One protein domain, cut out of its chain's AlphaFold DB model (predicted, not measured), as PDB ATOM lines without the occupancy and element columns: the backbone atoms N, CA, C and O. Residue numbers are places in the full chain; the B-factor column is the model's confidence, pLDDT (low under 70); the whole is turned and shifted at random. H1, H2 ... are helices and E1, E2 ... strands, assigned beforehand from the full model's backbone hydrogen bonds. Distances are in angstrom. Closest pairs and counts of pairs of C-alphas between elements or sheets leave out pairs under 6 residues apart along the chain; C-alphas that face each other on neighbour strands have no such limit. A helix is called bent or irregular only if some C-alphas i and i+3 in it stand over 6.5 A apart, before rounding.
ATOM      1  N   ALA A   4    -183.175 123.777  83.083       96.94
ATOM      2  CA  ALA A   4    -183.637 125.129  83.393       96.94
ATOM      3  C   ALA A   4    -184.533 125.717  82.291       96.94
ATOM      4  O   ALA A   4    -185.460 126.459  82.593       96.94
ATOM      5  N   GLY A   5    -184.262 125.386  81.026       95.94
ATOM      6  CA  GLY A   5    -185.087 125.794  79.890       95.94
ATOM      7  C   GLY A   5    -186.330 124.928  79.683       95.94
ATOM      8  O   GLY A   5    -187.216 125.338  78.946       95.94
ATOM      9  N   GLY A   6    -186.400 123.744  80.299       97.31
ATOM     10  CA  GLY A   6    -187.475 122.778  80.067       97.31
ATOM     11  C   GLY A   6    -187.529 122.256  78.627       97.31
ATOM     12  O   GLY A   6    -188.601 121.888  78.163       97.31
ATOM     13  N   VAL A   7    -186.399 122.253  77.913       98.19
ATOM     14  CA  VAL A   7    -186.298 121.788  76.522       98.19
ATOM     15  C   VAL A   7    -185.155 120.789  76.420       98.19
ATOM     16  O   VAL A   7    -184.069 121.030  76.957       98.19
ATOM     17  N   GLY A   8    -185.404 119.682  75.722       98.38
ATOM     18  CA  GLY A   8    -184.411 118.665  75.405       98.38
ATOM     19  C   GLY A   8    -183.237 119.201  74.580       98.38
ATOM     20  O   GLY A   8    -183.223 120.343  74.107       98.38
ATOM     21  N   VAL A   9    -182.209 118.376  74.415       97.94
ATOM     22  CA  VAL A   9    -180.995 118.732  73.674       97.94
ATOM     23  C   VAL A   9    -180.455 117.521  72.933       97.94
ATOM     24  O   VAL A   9    -180.400 116.425  73.476       97.94
ATOM     25  N   THR A  10    -180.036 117.720  71.690       97.75
ATOM     26  CA  THR A  10    -179.256 116.742  70.926       97.75
ATOM     27  C   THR A  10    -177.839 117.267  70.783       97.75
ATOM     28  O   THR A  10    -177.673 118.392  70.312       97.75
ATOM     29  N   LEU A  11    -176.849 116.469  71.178       96.75
ATOM     30  CA  LEU A  11    -175.429 116.728  70.951       96.75
ATOM     31  C   LEU A  11    -174.867 115.735  69.932       96.75
ATOM     32  O   LEU A  11    -175.139 114.535  70.016       96.75
ATOM     33  N   ASP A  12    -174.057 116.246  69.007       94.25
ATOM     34  CA  ASP A  12    -173.475 115.447  67.922       94.25
ATOM     35  C   ASP A  12    -172.266 114.621  68.392       94.25
ATOM     36  O   ASP A  12    -171.949 113.579  67.817       94.25
ATOM     37  N   ALA A  13    -171.591 115.067  69.457       93.62
ATOM     38  CA  ALA A  13    -170.479 114.342  70.060       93.62
ATOM     39  C   ALA A  13    -170.945 113.025  70.701       93.62
ATOM     40  O   ALA A  13    -172.011 112.954  71.316       93.62
ATOM     41  N   ALA A  14    -170.103 111.996  70.601       94.12
ATOM     42  CA  ALA A  14    -170.359 110.672  71.172       94.12
ATOM     43  C   ALA A  14    -169.179 110.123  71.991       94.12
ATOM     44  O   ALA A  14    -169.307 109.071  72.614       94.12
ATOM     45  N   ASP A  15    -168.027 110.802  71.993       95.00
ATOM     46  CA  ASP A  15    -166.844 110.354  72.720       95.00
ATOM     47  C   ASP A  15    -166.819 110.879  74.165       95.00
ATOM     48  O   ASP A  15    -167.200 112.014  74.464       95.00
ATOM     49  N   THR A  16    -166.337 110.038  75.080       94.62
ATOM     50  CA  THR A  16    -166.320 110.333  76.517       94.62
ATOM     51  C   THR A  16    -165.469 111.555  76.864       94.62
ATOM     52  O   THR A  16    -165.827 112.299  77.774       94.62
ATOM     53  N   TYR A  27    -167.264 126.869  76.881       93.81
ATOM     54  CA  TYR A  27    -168.583 127.455  77.110       93.81
ATOM     55  C   TYR A  27    -169.583 126.949  76.075       93.81
ATOM     56  O   TYR A  27    -169.252 126.796  74.900       93.81
ATOM     57  N   LEU A  28    -170.821 126.721  76.514       94.69
ATOM     58  CA  LEU A  28    -171.941 126.425  75.629       94.69
ATOM     59  C   LEU A  28    -172.840 127.654  75.531       94.69
ATOM     60  O   LEU A  28    -173.259 128.211  76.544       94.69
ATOM     61  N   VAL A  29    -173.141 128.058  74.299       95.44
ATOM     62  CA  VAL A  29    -174.013 129.194  73.993       95.44
ATOM     63  C   VAL A  29    -175.166 128.694  73.136       95.44
ATOM     64  O   VAL A  29    -174.952 128.104  72.080       95.44
ATOM     65  N   ALA A  30    -176.393 128.940  73.587       95.69
ATOM     66  CA  ALA A  30    -177.598 128.682  72.811       95.69
ATOM     67  C   ALA A  30    -178.069 129.986  72.161       95.69
ATOM     68  O   ALA A  30    -178.232 131.001  72.840       95.69
ATOM     69  N   CYS A  31    -178.297 129.968  70.852       94.81
ATOM     70  CA  CYS A  31    -178.793 131.122  70.113       94.81
ATOM     71  C   CYS A  31    -179.655 130.675  68.925       94.81
ATOM     72  O   CYS A  31    -179.603 129.522  68.501       94.81
ATOM     73  N   SER A  32    -180.496 131.581  68.424       95.06
ATOM     74  CA  SER A  32    -181.220 131.378  67.169       95.06
ATOM     75  C   SER A  32    -180.247 131.363  65.987       95.06
ATOM     76  O   SER A  32    -179.119 131.835  66.107       95.06
ATOM     77  N   PHE A  33    -180.672 130.821  64.846       90.25
ATOM     78  CA  PHE A  33    -179.799 130.617  63.685       90.25
ATOM     79  C   PHE A  33    -179.132 131.912  63.180       90.25
ATOM     80  O   PHE A  33    -177.927 131.943  62.955       90.25
ATOM     81  N   ASP A  34    -179.897 132.999  63.094       93.81
ATOM     82  CA  ASP A  34    -179.419 134.341  62.735       93.81
ATOM     83  C   ASP A  34    -178.354 134.869  63.716       93.81
ATOM     84  O   ASP A  34    -177.331 135.426  63.321       93.81
ATOM     85  N   LYS A  35    -178.559 134.644  65.016       96.69
ATOM     86  CA  LYS A  35    -177.600 135.035  66.056       96.69
ATOM     87  C   LYS A  35    -176.359 134.145  66.059       96.69
ATOM     88  O   LYS A  35    -175.280 134.642  66.369       96.69
ATOM     89  N   ALA A  36    -176.502 132.864  65.716       95.38
ATOM     90  CA  ALA A  36    -175.383 131.937  65.587       95.38
ATOM     91  C   ALA A  36    -174.436 132.384  64.470       95.38
ATOM     92  O   ALA A  36    -173.231 132.441  64.692       95.38
ATOM     93  N   GLU A  37    -174.970 132.783  63.314       95.00
ATOM     94  CA  GLU A  37    -174.169 133.308  62.205       95.00
ATOM     95  C   GLU A  37    -173.365 134.547  62.626       95.00
ATOM     96  O   GLU A  37    -172.139 134.575  62.487       95.00
ATOM     97  N   ALA A  38    -174.031 135.539  63.229       96.94
ATOM     98  CA  ALA A  38    -173.366 136.745  63.722       96.94
ATOM     99  C   ALA A  38    -172.277 136.426  64.765       96.94
ATOM    100  O   ALA A  38    -171.186 137.003  64.730       96.94
ATOM    101  N   LEU A  39    -172.547 135.480  65.672       97.12
ATOM    102  CA  LEU A  39    -171.590 135.030  66.680       97.12
ATOM    103  C   LEU A  39    -170.380 134.328  66.050       97.12
ATOM    104  O   LEU A  39    -169.252 134.583  66.468       97.12
ATOM    105  N   MET A  40    -170.591 133.478  65.043       96.38
ATOM    106  CA  MET A  40    -169.506 132.778  64.348       96.38
ATOM    107  C   MET A  40    -168.580 133.751  63.614       96.38
ATOM    108  O   MET A  40    -167.359 133.600  63.684       96.38
ATOM    109  N   VAL A  41    -169.136 134.788  62.977       97.25
ATOM    110  CA  VAL A  41    -168.343 135.855  62.347       97.25
ATOM    111  C   VAL A  41    -167.508 136.602  63.391       97.25
ATOM    112  O   VAL A  41    -166.301 136.765  63.207       97.25
ATOM    113  N   ALA A  42    -168.125 137.017  64.502       98.06
ATOM    114  CA  ALA A  42    -167.428 137.733  65.569       98.06
ATOM    115  C   ALA A  42    -166.314 136.883  66.208       98.06
ATOM    116  O   ALA A  42    -165.214 137.380  66.446       98.06
ATOM    117  N   ALA A  43    -166.567 135.589  66.431       97.50
ATOM    118  CA  ALA A  43    -165.575 134.653  66.951       97.50
ATOM    119  C   ALA A  43    -164.380 134.506  65.995       97.50
ATOM    120  O   ALA A  43    -163.233 134.598  66.434       97.50
ATOM    121  N   GLY A  44    -164.636 134.377  64.687       97.62
ATOM    122  CA  GLY A  44    -163.588 134.323  63.666       97.62
ATOM    123  C   GLY A  44    -162.717 135.583  63.637       97.62
ATOM    124  O   GLY A  44    -161.493 135.481  63.589       97.62
ATOM    125  N   GLN A  45    -163.324 136.770  63.742       98.31
ATOM    126  CA  GLN A  45    -162.592 138.044  63.822       98.31
ATOM    127  C   GLN A  45    -161.742 138.161  65.094       98.31
ATOM    128  O   GLN A  45    -160.660 138.744  65.059       98.31
ATOM    129  N   ALA A  46    -162.217 137.601  66.207       98.12
ATOM    130  CA  ALA A  46    -161.512 137.602  67.485       98.12
ATOM    131  C   ALA A  46    -160.467 136.476  67.618       98.12
ATOM    132  O   ALA A  46    -159.771 136.417  68.630       98.12
ATOM    133  N   GLY A  47    -160.361 135.570  66.637       97.69
ATOM    134  CA  GLY A  47    -159.501 134.386  66.731       97.69
ATOM    135  C   GLY A  47    -159.951 133.387  67.805       97.69
ATOM    136  O   GLY A  47    -159.133 132.629  68.320       97.69
ATOM    137  N   VAL A  48    -161.237 133.397  68.165       97.06
ATOM    138  CA  VAL A  48    -161.825 132.500  69.166       97.06
ATOM    139  C   VAL A  48    -162.432 131.291  68.464       97.06
ATOM    140  O   VAL A  48    -163.287 131.428  67.591       97.06
ATOM    141  N   THR A  49    -162.024 130.091  68.874       96.25
ATOM    142  CA  THR A  49    -162.597 128.846  68.354       96.25
ATOM    143  C   THR A  49    -164.059 128.714  68.772       96.25
ATOM    144  O   THR A  49    -164.387 128.752  69.957       96.25
ATOM    145  N   ILE A  50    -164.935 128.492  67.794       96.69
ATOM    146  CA  ILE A  50    -166.350 128.194  68.004       96.69
ATOM    147  C   ILE A  50    -166.778 127.064  67.070       96.69
ATOM    148  O   ILE A  50    -166.267 126.927  65.960       96.69
ATOM    149  N   GLN A  51    -167.725 126.253  67.526       95.19
ATOM    150  CA  GLN A  51    -168.266 125.129  66.772       95.19
ATOM    151  C   GLN A  51    -169.745 124.938  67.098       95.19
ATOM    152  O   GLN A  51    -170.179 125.170  68.229       95.19
ATOM    153  N   THR A  52    -170.511 124.490  66.106       95.38
ATOM    154  CA  THR A  52    -171.864 123.980  66.339       95.38
ATOM    155  C   THR A  52    -171.742 122.556  66.863       95.38
ATOM    156  O   THR A  52    -171.066 121.742  66.244       95.38
ATOM    157  N   VAL A  53    -172.365 122.271  68.008       95.50
ATOM    158  CA  VAL A  53    -172.249 120.967  68.695       95.50
ATOM    159  C   VAL A  53    -173.579 120.232  68.837       95.50
ATOM    160  O   VAL A  53    -173.628 119.157  69.435       95.50
ATOM    161  N   GLY A  54    -174.669 120.840  68.368       95.56
ATOM    162  CA  GLY A  54    -176.004 120.297  68.534       95.56
ATOM    163  C   GLY A  54    -177.100 121.356  68.522       95.56
ATOM    164  O   GLY A  54    -176.916 122.475  68.036       95.56
ATOM    165  N   LYS A  55    -178.262 120.996  69.073       96.69
ATOM    166  CA  LYS A  55    -179.464 121.844  69.102       96.69
ATOM    167  C   LYS A  55    -180.373 121.523  70.284       96.69
ATOM    168  O   LYS A  55    -180.455 120.375  70.716       96.69
ATOM    169  N   PHE A  56    -181.111 122.524  70.752       97.38
ATOM    170  CA  PHE A  56    -182.201 122.332  71.713       97.38
ATOM    171  C   PHE A  56    -183.501 122.002  70.976       97.38
ATOM    172  O   PHE A  56    -183.874 122.703  70.035       97.38
ATOM    173  N   THR A  57    -184.171 120.923  71.374       96.88
ATOM    174  CA  THR A  57    -185.441 120.466  70.794       96.88
ATOM    175  C   THR A  57    -186.055 119.355  71.648       96.88
ATOM    176  O   THR A  57    -185.335 118.681  72.379       96.88
ATOM    177  N   GLY A  58    -187.366 119.139  71.516       97.81
ATOM    178  CA  GLY A  58    -188.069 118.022  72.149       97.81
ATOM    179  C   GLY A  58    -187.983 118.017  73.676       97.81
ATOM    180  O   GLY A  58    -187.799 119.056  74.313       97.81
ATOM    181  N   ASP A  59    -188.123 116.824  74.239       98.44
ATOM    182  CA  ASP A  59    -188.192 116.521  75.671       98.44
ATOM    183  C   ASP A  59    -187.133 115.494  76.115       98.44
ATOM    184  O   ASP A  59    -187.115 115.089  77.277       98.44
ATOM    185  N   THR A  60    -186.210 115.103  75.228       98.50
ATOM    186  CA  THR A  60    -185.123 114.160  75.530       98.50
ATOM    187  C   THR A  60    -183.749 114.823  75.516       98.50
ATOM    188  O   THR A  60    -183.501 115.819  74.832       98.50
ATOM    189  N   VAL A  61    -182.818 114.260  76.286       98.12
ATOM    190  CA  VAL A  61    -181.383 114.518  76.141       98.12
ATOM    191  C   VAL A  61    -180.802 113.384  75.309       98.12
ATOM    192  O   VAL A  61    -180.805 112.236  75.746       98.12
ATOM    193  N   ARG A  62    -180.297 113.711  74.119       97.94
ATOM    194  CA  ARG A  62    -179.676 112.779  73.177       97.94
ATOM    195  C   ARG A  62    -178.196 113.096  73.004       97.94
ATOM    196  O   ARG A  62    -177.828 114.232  72.704       97.94
ATOM    197  N   ILE A  63    -177.366 112.074  73.150       96.06
ATOM    198  CA  ILE A  63    -175.917 112.120  72.951       96.06
ATOM    199  C   ILE A  63    -175.549 110.960  72.025       96.06
ATOM    200  O   ILE A  63    -175.717 109.789  72.382       96.06
ATOM    201  N   GLY A  64    -175.079 111.277  70.817       89.62
ATOM    202  CA  GLY A  64    -174.856 110.270  69.781       89.62
ATOM    203  C   GLY A  64    -176.124 109.444  69.512       89.62
ATOM    204  O   GLY A  64    -177.165 109.982  69.137       89.62
ATOM    205  N   ALA A  65    -176.039 108.126  69.711       90.69
ATOM    206  CA  ALA A  65    -177.154 107.197  69.501       90.69
ATOM    207  C   ALA A  65    -178.026 106.950  70.750       90.69
ATOM    208  O   ALA A  65    -179.051 106.281  70.640       90.69
ATOM    209  N   THR A  66    -177.637 107.472  71.915       95.06
ATOM    210  CA  THR A  66    -178.315 107.217  73.194       95.06
ATOM    211  C   THR A  66    -179.166 108.413  73.594       95.06
ATOM    212  O   THR A  66    -178.761 109.560  73.401       95.06
ATOM    213  N   GLU A  67    -180.330 108.162  74.190       97.56
ATOM    214  CA  GLU A  67    -181.183 109.214  74.736       97.56
ATOM    215  C   GLU A  67    -181.900 108.798  76.021       97.56
ATOM    216  O   GLU A  67    -182.099 107.611  76.272       97.56
ATOM    217  N   ALA A  68    -182.293 109.795  76.811       98.38
ATOM    218  CA  ALA A  68    -183.144 109.652  77.988       98.38
ATOM    219  C   ALA A  68    -184.106 110.845  78.096       98.38
ATOM    220  O   ALA A  68    -183.830 111.924  77.559       98.38
ATOM    221  N   ALA A  69    -185.229 110.669  78.793       98.62
ATOM    222  CA  ALA A  69    -186.188 111.748  79.017       98.62
ATOM    223  C   ALA A  69    -185.581 112.841  79.916       98.62
ATOM    224  O   ALA A  69    -184.925 112.550  80.918       98.62
ATOM    225  N   LEU A  70    -185.813 114.114  79.582       98.56
ATOM    226  CA  LEU A  70    -185.298 115.240  80.363       98.56
ATOM    227  C   LEU A  70    -185.852 115.241  81.791       98.56
ATOM    228  O   LEU A  70    -185.118 115.575  82.720       98.56
ATOM    229  N   ASP A  71    -187.120 114.870  81.961       98.38
ATOM    230  CA  ASP A  71    -187.757 114.826  83.277       98.38
ATOM    231  C   ASP A  71    -187.160 113.722  84.160       98.38
ATOM    232  O   ASP A  71    -186.854 113.980  85.319       98.38
ATOM    233  N   GLU A  72    -186.852 112.548  83.598       98.31
ATOM    234  CA  GLU A  72    -186.147 111.484  84.327       98.31
ATOM    235  C   GLU A  72    -184.766 111.960  84.806       98.31
ATOM    236  O   GLU A  72    -184.402 111.799  85.972       98.31
ATOM    237  N   LEU A  73    -183.999 112.613  83.926       98.00
ATOM    238  CA  LEU A  73    -182.687 113.162  84.283       98.00
ATOM    239  C   LEU A  73    -182.787 114.293  85.316       98.00
ATOM    240  O   LEU A  73    -181.905 114.423  86.170       98.00
ATOM    241  N   ARG A  74    -183.845 115.112  85.251       97.94
ATOM    242  CA  ARG A  74    -184.129 116.145  86.253       97.94
ATOM    243  C   ARG A  74    -184.366 115.502  87.613       97.94
ATOM    244  O   ARG A  74    -183.716 115.926  88.564       97.94
ATOM    245  N   ASP A  75    -185.225 114.490  87.686       97.75
ATOM    246  CA  ASP A  75    -185.568 113.810  88.935       97.75
ATOM    247  C   ASP A  75    -184.333 113.178  89.583       97.75
ATOM    248  O   ASP A  75    -184.096 113.377  90.778       97.75
ATOM    249  N   ILE A  76    -183.489 112.506  88.790       97.25
ATOM    250  CA  ILE A  76    -182.205 111.957  89.252       97.25
ATOM    251  C   ILE A  76    -181.322 113.071  89.829       97.25
ATOM    252  O   ILE A  76    -180.814 112.944  90.944       97.25
ATOM    253  N   TRP A  77    -181.146 114.176  89.096       96.12
ATOM    254  CA  TRP A  77    -180.273 115.272  89.519       96.12
ATOM    255  C   TRP A  77    -180.779 115.978  90.785       96.12
ATOM    256  O   TRP A  77    -179.998 116.205  91.711       96.12
ATOM    257  N   THR A  78    -182.076 116.297  90.864       95.44
ATOM    258  CA  THR A  78    -182.657 116.980  92.032       95.44
ATOM    259  C   THR A  78    -182.798 116.062  93.240       95.44
ATOM    260  O   THR A  78    -182.672 116.516  94.377       95.44
ATOM    261  N   GLY A  79    -183.056 114.774  93.007       96.56
ATOM    262  CA  GLY A  79    -183.271 113.786  94.055       96.56
ATOM    263  C   GLY A  79    -181.980 113.262  94.675       96.56
ATOM    264  O   GLY A  79    -182.003 112.854  95.831       96.56
ATOM    265  N   ALA A  80    -180.849 113.294  93.960       96.00
ATOM    266  CA  ALA A  80    -179.600 112.685  94.421       96.00
ATOM    267  C   ALA A  80    -179.125 113.216  95.782       96.00
ATOM    268  O   ALA A  80    -178.747 112.432  96.651       96.00
ATOM    269  N   PHE A  81    -179.162 114.537  95.986       95.50
ATOM    270  CA  PHE A  81    -178.727 115.134  97.249       95.50
ATOM    271  C   PHE A  81    -179.673 114.768  98.400       95.50
ATOM    272  O   PHE A  81    -179.227 114.236  99.412       95.50
ATOM    273  N   ALA A  82    -180.980 114.993  98.230       94.44
ATOM    274  CA  ALA A  82    -181.977 114.663  99.250       94.44
ATOM    275  C   ALA A  82    -181.983 113.159  99.571       94.44
ATOM    276  O   ALA A  82    -181.934 112.770 100.728       94.44
ATOM    277  N   GLY A  83    -181.926 112.294  98.557       95.25
ATOM    278  CA  GLY A  83    -181.851 110.845  98.745       95.25
ATOM    279  C   GLY A  83    -180.599 110.384  99.497       95.25
ATOM    280  O   GLY A  83    -180.633 109.340 100.145       95.25
ATOM    281  N   HIS A  84    -179.508 111.153  99.445       95.69
ATOM    282  CA  HIS A  84    -178.298 110.861 100.208       95.69
ATOM    283  C   HIS A  84    -178.348 111.399 101.651       95.69
ATOM    284  O   HIS A  84    -177.756 110.783 102.536       95.69
ATOM    285  N   PHE A  85    -179.034 112.522 101.901       93.06
ATOM    286  CA  PHE A  85    -178.936 113.258 103.172       93.06
ATOM    287  C   PHE A  85    -180.235 113.385 103.998       93.06
ATOM    288  O   PHE A  85    -180.123 113.701 105.182       93.06
ATOM    289  N   GLY A  86    -181.420 113.103 103.443       73.56
ATOM    290  CA  GLY A  86    -182.729 113.208 104.114       73.56
ATOM    291  C   GLY A  86    -183.404 114.561 103.934       73.56
ATOM    292  O   GLY A  86    -183.295 115.391 104.861       73.56
TER     293      GLY A  86
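AT A GLANCE: This is residues 4 to 16 and 27 to 86 of the 86 residues of a protein of Roseibacterium elongatum DSM 19469 (UniProt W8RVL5). A small sheet of four short strands stands between two helices set far apart, H1 off the sheet beyond its edge strand E2 and H2 running out from the end of E4 and away from the sheet, in a loose, open arrangement. H2 follows directly on the edge strand E4, has only its first turn near the sheet and sticks out with residues 75 to 85, while H1 sits off the sheet beyond the edge strand E2, joined to it by a loop. The printed part has 73 residues, with four named strands and two named helices in the order E1, H1, E2, E3, E4, H2; the sheet's order is E2, E1, E3, E4, mixed, and the class is mixed, helices and strands. The whole is loose, with a radius of gyration of the C-alphas of 16.0 A, and elongated, spanning 51 by 26 by 24 A.

IN THESE COORDINATES: Begin with the sheet. Find C-alpha 9 at (-180.995, 118.732, 73.674); from there E1 takes residues 9 to 11, 6.5 A from first to last C-alpha. E2, residues 54 to 56, measures 7.3 A. E3, residues 60 to 63, covers 9.8 A, and E4, residues 66 to 69, covers 10.8 A. Right after it, at C-alpha 70 at (-185.298, 115.240, 80.363), H2 begins, and its residues 70 to 85 run 23.8 A to C-alpha 85 at (-178.936, 113.258, 103.172). H2 is irregular, but only just: C-alphas 78 and 81 are 6.8 A apart. It has a kink of 31 degrees near residue 79. H1, residues 33 to 46, starts at C-alpha 33 at (-179.799, 130.617, 63.685) and is 19.9 A long.

HOW THE PARTS SIT: Look first at the inner strands E1 and E3, which are parallel, with 7 degrees between their directions. Here C-alphas 10 and 62 face each other at 4.6 A, and N 62 and O 9 are within hydrogen-bond range at 2.8 A. On the other side of E1, the edge strand E2 is antiparallel to it at 178 degrees; N 10 and O 55 are 2.9 A apart, as are N 55 and O 10. E3 and E4 form a hairpin, antiparallel at 160 degrees, with N 61 and O 68 at 2.8 A and N 63 and O 66 at 2.9 A. From edge to edge the strands' lines turn by 13 degrees. H2 is on the sheet but only grazes it, with residues 70 to 73; the closest C-alphas of E3 and H2 are those of Thr 60 and Leu 70, 5.0 A apart. H1 is not on the sheet, with 0 pairs of C-alphas within 10 A, and H1 and H2 are apart. In H1 every O i to N i+4 pair is within hydrogen-bond range; in H2 10 of 12 are.

THE WHOLE: The two C-alphas farthest apart are those of Gln 45 and Gly 86, at 51.4 A. Residues 75 to 86, of which 75 to 85 belong to H2, stand free; the body without them has 61 residues and spans 41 by 25 by 15 A. Residues 17 to 26 are not printed, and C-alphas 16 and 27 are 17.3 A apart across this cut, which falls in the link from E1 to H1. Of the links that are printed whole, H1 to E2 is short, with 7 residues, and E2 to E3, E3 to E4 and E4 to H2 are tight. The mean pLDDT of the printed part is 95.9, and no printed residue is under 70.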